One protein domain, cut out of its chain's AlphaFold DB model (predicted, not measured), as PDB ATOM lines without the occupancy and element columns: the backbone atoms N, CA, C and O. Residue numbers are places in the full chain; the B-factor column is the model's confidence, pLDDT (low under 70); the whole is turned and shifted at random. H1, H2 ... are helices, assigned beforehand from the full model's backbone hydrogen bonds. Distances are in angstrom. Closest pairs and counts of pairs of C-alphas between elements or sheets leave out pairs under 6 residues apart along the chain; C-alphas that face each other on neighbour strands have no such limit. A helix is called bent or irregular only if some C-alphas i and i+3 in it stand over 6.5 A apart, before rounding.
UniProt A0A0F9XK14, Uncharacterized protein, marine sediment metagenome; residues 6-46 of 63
ATOM      1  N   ALA A   6     -37.059  51.280 -12.562       65.69
ATOM      2  CA  ALA A   6     -36.074  50.928 -11.534       65.69
ATOM      3  C   ALA A   6     -34.820  50.272 -12.139       65.69
ATOM      4  O   ALA A   6     -33.706  50.672 -11.805       65.69
ATOM      5  N   TYR A   7     -35.001  49.348 -13.088       69.25
ATOM      6  CA  TYR A   7     -33.909  48.704 -13.819       69.25
ATOM      7  C   TYR A   7     -33.044  49.720 -14.579       69.25
ATOM      8  O   TYR A   7     -31.823  49.723 -14.425       69.25
ATOM      9  N   ALA A   8     -33.669  50.629 -15.339       66.31
ATOM     10  CA  ALA A   8     -32.950  51.654 -16.098       66.31
ATOM     11  C   ALA A   8     -32.146  52.599 -15.188       66.31
ATOM     12  O   ALA A   8     -31.011  52.953 -15.504       66.31
ATOM     13  N   ILE A   9     -32.692  52.957 -14.017       67.00
ATOM     14  CA  ILE A   9     -31.990  53.774 -13.016       67.00
ATOM     15  C   ILE A   9     -30.771  53.032 -12.455       67.00
ATOM     16  O   ILE A   9     -29.696  53.621 -12.352       67.00
ATOM     17  N   VAL A  10     -30.917  51.752 -12.097       67.19
ATOM     18  CA  VAL A  10     -29.825  50.961 -11.507       67.19
ATOM     19  C   VAL A  10     -28.722  50.698 -12.532       67.19
ATOM     20  O   VAL A  10     -27.557  50.977 -12.248       67.19
ATOM     21  N   ARG A  11     -29.070  50.239 -13.741       69.50
ATOM     22  CA  ARG A  11     -28.092  50.005 -14.818       69.50
ATOM     23  C   ARG A  11     -27.409  51.291 -15.254       69.50
ATOM     24  O   ARG A  11     -26.192  51.290 -15.380       69.50
ATOM     25  N   GLY A  12     -28.159  52.382 -15.408       71.38
ATOM     26  CA  GLY A  12     -27.606  53.694 -15.741       71.38
ATOM     27  C   GLY A  12     -26.652  54.238 -14.676       71.38
ATOM     28  O   GLY A  12     -25.663  54.876 -15.018       71.38
ATOM     29  N   ARG A  13     -26.906  53.952 -13.389       73.50
ATOM     30  CA  ARG A  13     -25.993  54.303 -12.291       73.50
ATOM     31  C   ARG A  13     -24.720  53.454 -12.305       73.50
ATOM     32  O   ARG A  13     -23.654  53.993 -12.052       73.50
ATOM     33  N   MET A  14     -24.823  52.155 -12.599       69.62
ATOM     34  CA  MET A  14     -23.663  51.255 -12.657       69.62
ATOM     35  C   MET A  14     -22.764  51.506 -13.873       69.62
ATOM     36  O   MET A  14     -21.554  51.375 -13.762       69.62
ATOM     37  N   SER A  15     -23.338  51.854 -15.027       74.50
ATOM     38  CA  SER A  15     -22.578  52.097 -16.260       74.50
ATOM     39  C   SER A  15     -22.136  53.550 -16.445       74.50
ATOM     40  O   SER A  15     -21.498  53.859 -17.447       74.50
ATOM     41  N   GLY A  16     -22.551  54.461 -15.557       82.50
ATOM     42  CA  GLY A  16     -22.354  55.905 -15.715       82.50
ATOM     43  C   GLY A  16     -23.148  56.535 -16.867       82.50
ATOM     44  O   GLY A  16     -23.030  57.734 -17.101       82.50
ATOM     45  N   ASN A  17     -23.977  55.771 -17.589       83.25
ATOM     46  CA  ASN A  17     -24.688  56.253 -18.771       83.25
ATOM     47  C   ASN A  17     -26.185  55.929 -18.702       83.25
ATOM     48  O   ASN A  17     -26.670  54.877 -19.138       83.25
ATOM     49  N   ARG A  18     -26.929  56.885 -18.139       75.00
ATOM     50  CA  ARG A  18     -28.375  56.794 -17.911       75.00
ATOM     51  C   ARG A  18     -29.186  56.787 -19.208       75.00
ATOM     52  O   ARG A  18     -30.177  56.067 -19.283       75.00
ATOM     53  N   ALA A  19     -28.749  57.533 -20.225       77.06
ATOM     54  CA  ALA A  19     -29.429  57.622 -21.518       77.06
ATOM     55  C   ALA A  19     -29.412  56.276 -22.254       77.06
ATOM     56  O   ALA A  19     -30.451  55.794 -22.700       77.06
ATOM     57  N   LYS A  20     -28.256  55.600 -22.277       78.56
ATOM     58  CA  LYS A  20     -28.124  54.261 -22.871       78.56
ATOM     59  C   LYS A  20     -29.013  53.227 -22.168       78.56
ATOM     60  O   LYS A  20     -29.648  52.408 -22.825       78.56
ATOM     61  N   ALA A  21     -29.093  53.273 -20.836       75.19
ATOM     62  CA  ALA A  21     -29.944  52.366 -20.061       75.19
ATOM     63  C   ALA A  21     -31.448  52.608 -20.299       75.19
ATOM     64  O   ALA A  21     -32.221  51.651 -20.339       75.19
ATOM     65  N   GLN A  22     -31.849  53.868 -20.491       78.00
ATOM     66  CA  GLN A  22     -33.216  54.229 -20.862       78.00
ATOM     67  C   GLN A  22     -33.550  53.763 -22.288       78.00
ATOM     68  O   GLN A  22     -34.574  53.118 -22.477       78.00
ATOM     69  N   GLY A  23     -32.644  53.939 -23.255       80.31
ATOM     70  CA  GLY A  23     -32.834  53.429 -24.618       80.31
ATOM     71  C   GLY A  23     -32.981  51.904 -24.683       80.31
ATOM     72  O   GLY A  23     -33.818  51.387 -25.419       80.31
ATOM     73  N   ILE A  24     -32.233  51.154 -23.867       78.56
ATOM     74  CA  ILE A  24     -32.414  49.693 -23.753       78.56
ATOM     75  C   ILE A  24     -33.792  49.364 -23.170       78.56
ATOM     76  O   ILE A  24     -34.460  48.446 -23.652       78.56
ATOM     77  N   LEU A  25     -34.240  50.112 -22.155       75.75
ATOM     78  CA  LEU A  25     -35.572  49.933 -21.591       75.75
ATOM     79  C   LEU A  25     -36.651  50.158 -22.650       75.75
ATOM     80  O   LEU A  25     -37.536  49.318 -22.784       75.75
ATOM     81  N   ASP A  26     -36.555  51.247 -23.406       79.38
ATOM     82  CA  ASP A  26     -37.560  51.650 -24.389       79.38
ATOM     83  C   ASP A  26     -37.667  50.650 -25.550       79.38
ATOM     84  O   ASP A  26     -38.774  50.358 -25.999       79.38
ATOM     85  N   ASN A  27     -36.557  50.005 -25.918       81.19
ATOM     86  CA  ASN A  27     -36.529  48.904 -26.887       81.19
ATOM     87  C   ASN A  27     -36.958  47.540 -26.308       81.19
ATOM     88  O   ASN A  27     -37.173  46.581 -27.046       81.19
ATOM     89  N   THR A  28     -37.095  47.412 -24.984       78.25
ATOM     90  CA  THR A  28     -37.514  46.154 -24.349       78.25
ATOM     91  C   THR A  28     -39.044  46.058 -24.333       78.25
ATOM     92  O   THR A  28     -39.690  46.998 -23.873       78.25
ATOM     93  N   PRO A  29     -39.674  44.940 -24.733       80.38
ATOM     94  CA  PRO A  29     -41.129  44.790 -24.667       80.38
ATOM     95  C   PRO A  29     -41.688  44.907 -23.233       80.38
ATOM     96  O   PRO A  29     -41.062  44.400 -22.294       80.38
ATOM     97  N   PRO A  30     -42.889  45.488 -23.024       76.06
ATOM     98  CA  PRO A  30     -43.469  45.694 -21.691       76.06
ATOM     99  C   PRO A  30     -43.576  44.427 -20.829       76.06
ATOM    100  O   PRO A  30     -43.359  44.490 -19.619       76.06
ATOM    101  N   ALA A  31     -43.858  43.269 -21.437       74.19
ATOM    102  CA  ALA A  31     -43.901  41.981 -20.742       74.19
ATOM    103  C   ALA A  31     -42.536  41.607 -20.133       74.19
ATOM    104  O   ALA A  31     -42.455  41.273 -18.951       74.19
ATOM    105  N   LYS A  32     -41.448  41.778 -20.898       77.69
ATOM    106  CA  LYS A  32     -40.075  41.559 -20.416       77.69
ATOM    107  C   LYS A  32     -39.677  42.585 -19.348       77.69
ATOM    108  O   LYS A  32     -39.032  42.218 -18.371       77.69
ATOM    109  N   ARG A  33     -40.133  43.844 -19.459       74.62
ATOM    110  CA  ARG A  33     -39.925  44.867 -18.409       74.62
ATOM    111  C   ARG A  33     -40.590  44.474 -17.085       74.62
ATOM    112  O   ARG A  33     -40.002  44.706 -16.029       74.62
ATOM    113  N   LYS A  34     -41.810  43.913 -17.125       70.62
ATOM    114  CA  LYS A  34     -42.536  43.449 -15.926       70.62
ATOM    115  C   LYS A  34     -41.788  42.312 -15.246       70.62
ATOM    116  O   LYS A  34     -41.589  42.381 -14.038       70.62
ATOM    117  N   GLU A  35     -41.327  41.335 -16.020       75.44
ATOM    118  CA  GLU A  35     -40.588  40.188 -15.491       75.44
ATOM    119  C   GLU A  35     -39.234  40.600 -14.901       75.44
ATOM    120  O   GLU A  35     -38.922  40.240 -13.772       75.44
ATOM    121  N   MET A  36     -38.476  41.471 -15.574       69.88
ATOM    122  CA  MET A  36     -37.234  42.027 -15.021       69.88
ATOM    123  C   MET A  36     -37.468  42.805 -13.721       69.88
ATOM    124  O   MET A  36     -36.710  42.665 -12.767       69.88
ATOM    125  N   ASN A  37     -38.532  43.611 -13.651       71.62
ATOM    126  CA  ASN A  37     -38.913  44.297 -12.416       71.62
ATOM    127  C   ASN A  37     -39.317  43.315 -11.310       71.62
ATOM    128  O   ASN A  37     -39.026  43.566 -10.139       71.62
ATOM    129  N   ARG A  38     -40.009  42.227 -11.663       72.75
ATOM    130  CA  ARG A  38     -40.412  41.166 -10.738       72.75
ATOM    131  C   ARG A  38     -39.181  40.460 -10.177       72.75
ATOM    132  O   ARG A  38     -39.081  40.333  -8.961       72.75
ATOM    133  N   GLN A  39     -38.217  40.111 -11.028       68.12
ATOM    134  CA  GLN A  39     -36.942  39.505 -10.644       68.12
ATOM    135  C   GLN A  39     -36.076  40.451  -9.809       68.12
ATOM    136  O   GLN A  39     -35.556  40.035  -8.781       68.12
ATOM    137  N   ASP A  40     -35.972  41.733 -10.169       65.00
ATOM    138  CA  ASP A  40     -35.212  42.722  -9.388       65.00
ATOM    139  C   ASP A  40     -35.870  42.980  -8.020       65.00
ATOM    140  O   ASP A  40     -35.198  43.079  -6.992       65.00
ATOM    141  N   SER A  41     -37.208  42.993  -7.975       63.78
ATOM    142  CA  SER A  41     -37.979  43.085  -6.727       63.78
ATOM    143  C   SER A  41     -37.846  41.827  -5.874       63.78
ATOM    144  O   SER A  41     -37.760  41.943  -4.657       63.78
ATOM    145  N   GLN A  42     -37.789  40.638  -6.480       63.91
ATOM    146  CA  GLN A  42     -37.501  39.384  -5.785       63.91
ATOM    147  C   GLN A  42     -36.055  39.328  -5.304       63.91
ATOM    148  O   GLN A  42     -35.832  38.936  -4.171       63.91
ATOM    149  N   ALA A  43     -35.076  39.784  -6.083       59.94
ATOM    150  CA  ALA A  43     -33.673  39.833  -5.681       59.94
ATOM    151  C   ALA A  43     -33.460  40.822  -4.523       59.94
ATOM    152  O   ALA A  43     -32.786  40.513  -3.539       59.94
ATOM    153  N   ARG A  44     -34.100  41.997  -4.581       58.78
ATOM    154  CA  ARG A  44     -34.112  42.978  -3.484       58.78
ATOM    155  C   ARG A  44     -34.931  42.500  -2.284       58.78
ATOM    156  O   ARG A  44     -34.507  42.691  -1.151       58.78
ATOM    157  N   GLY A  45     -36.082  41.874  -2.517       51.56
ATOM    158  CA  GLY A  45     -36.983  41.324  -1.500       51.56
ATOM    159  C   GLY A  45     -36.405  40.103  -0.779       51.56
ATOM    160  O   GLY A  45     -36.536  39.988   0.435       51.56
ATOM    161  N   ALA A  46     -35.674  39.248  -1.493       51.28
ATOM    162  CA  ALA A  46     -34.926  38.120  -0.950       51.28
ATOM    163  C   ALA A  46     -33.786  38.605  -0.051       51.28
ATOM    164  O   ALA A  46     -33.619  38.085   1.047       51.28
TER     165      ALA A  46
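What this domain is: This is residues 6 to 46 of the 63 residues of an uncharacterized protein of marine sediment metagenome (UniProt A0A0F9XK14). Three helices lie in a flat, loosely closed triangle: H2 and H3 are the two unequal arms of a V, and H1 folds back beside H2 between the arms, its first residues reaching across to the middle of H3. The corner of the V, residues 27 to 32, stands free, and H3, the longest helix, makes one whole side. The printed part has 41 residues with three named helices, H1, H2 and H3 in chain order, and no named strand; its class is all helix. It is only just compact, close to loose, with a radius of gyration of the C-alphas of 10.4 A and spans of 27 by 21 by 9 A.

Where its parts are: Find C-alpha 6 at (-36.074, 50.928, -11.534); there H1 begins, and it runs through residues 6 to 14. Its first and last C-alphas are 12.5 A apart. After three residues look for C-alpha 18 at (-28.375, 56.794, -17.911), where H2 begins; it holds residues 18 to 27 and is 14.5 A long from first to last C-alpha. Two residues further on, H3 begins at Pro 30 and covers residues 30 to 46, 23.7 A from first to last C-alpha, ending with C-alpha 46 at (-34.926, 38.120, -0.950). None of the three helices is bent or irregular.

How they stand to each other: Start with H1 and H2, which touch and form a helical hairpin. Their closest C-alphas are those of Gly 12 and Arg 18, 3.9 A apart. They run opposite ways at a steep tilt of 39 degrees. Next look from H1 to H3: they touch, with 4 pairs of C-alphas within 8 A, and H3 does so with residues 36 to 40 alone. The closest C-alphas here are those of Tyr 7 and Asn 37, 6.8 A apart. The two lines are only just about perpendicular, at 71 degrees. H2 and H3 are close but not clearly touching; their closest C-alphas, those of Leu 25 and Arg 33, are 7.4 A apart. They run opposite ways at a steep tilt of 55 degrees. Along the backbone of H1, H2 and H3, every O i to N i+4 pair is within hydrogen-bond range.

The domain as a whole: The two C-alphas farthest apart are those of Ala 19 and Ala 46, at 28.9 A, while those of Ala 6 and Ala 46, the first and last printed, are 16.7 A apart. The printed part has no cut, and both links, H1 to H2 and H2 to H3, are tight. Read the B-factor column for the model's confidence: the mean pLDDT of the printed part is 71.8, and 16 residues are under 70, namely residues 6 to 11, 14, 36 and 39 to 46.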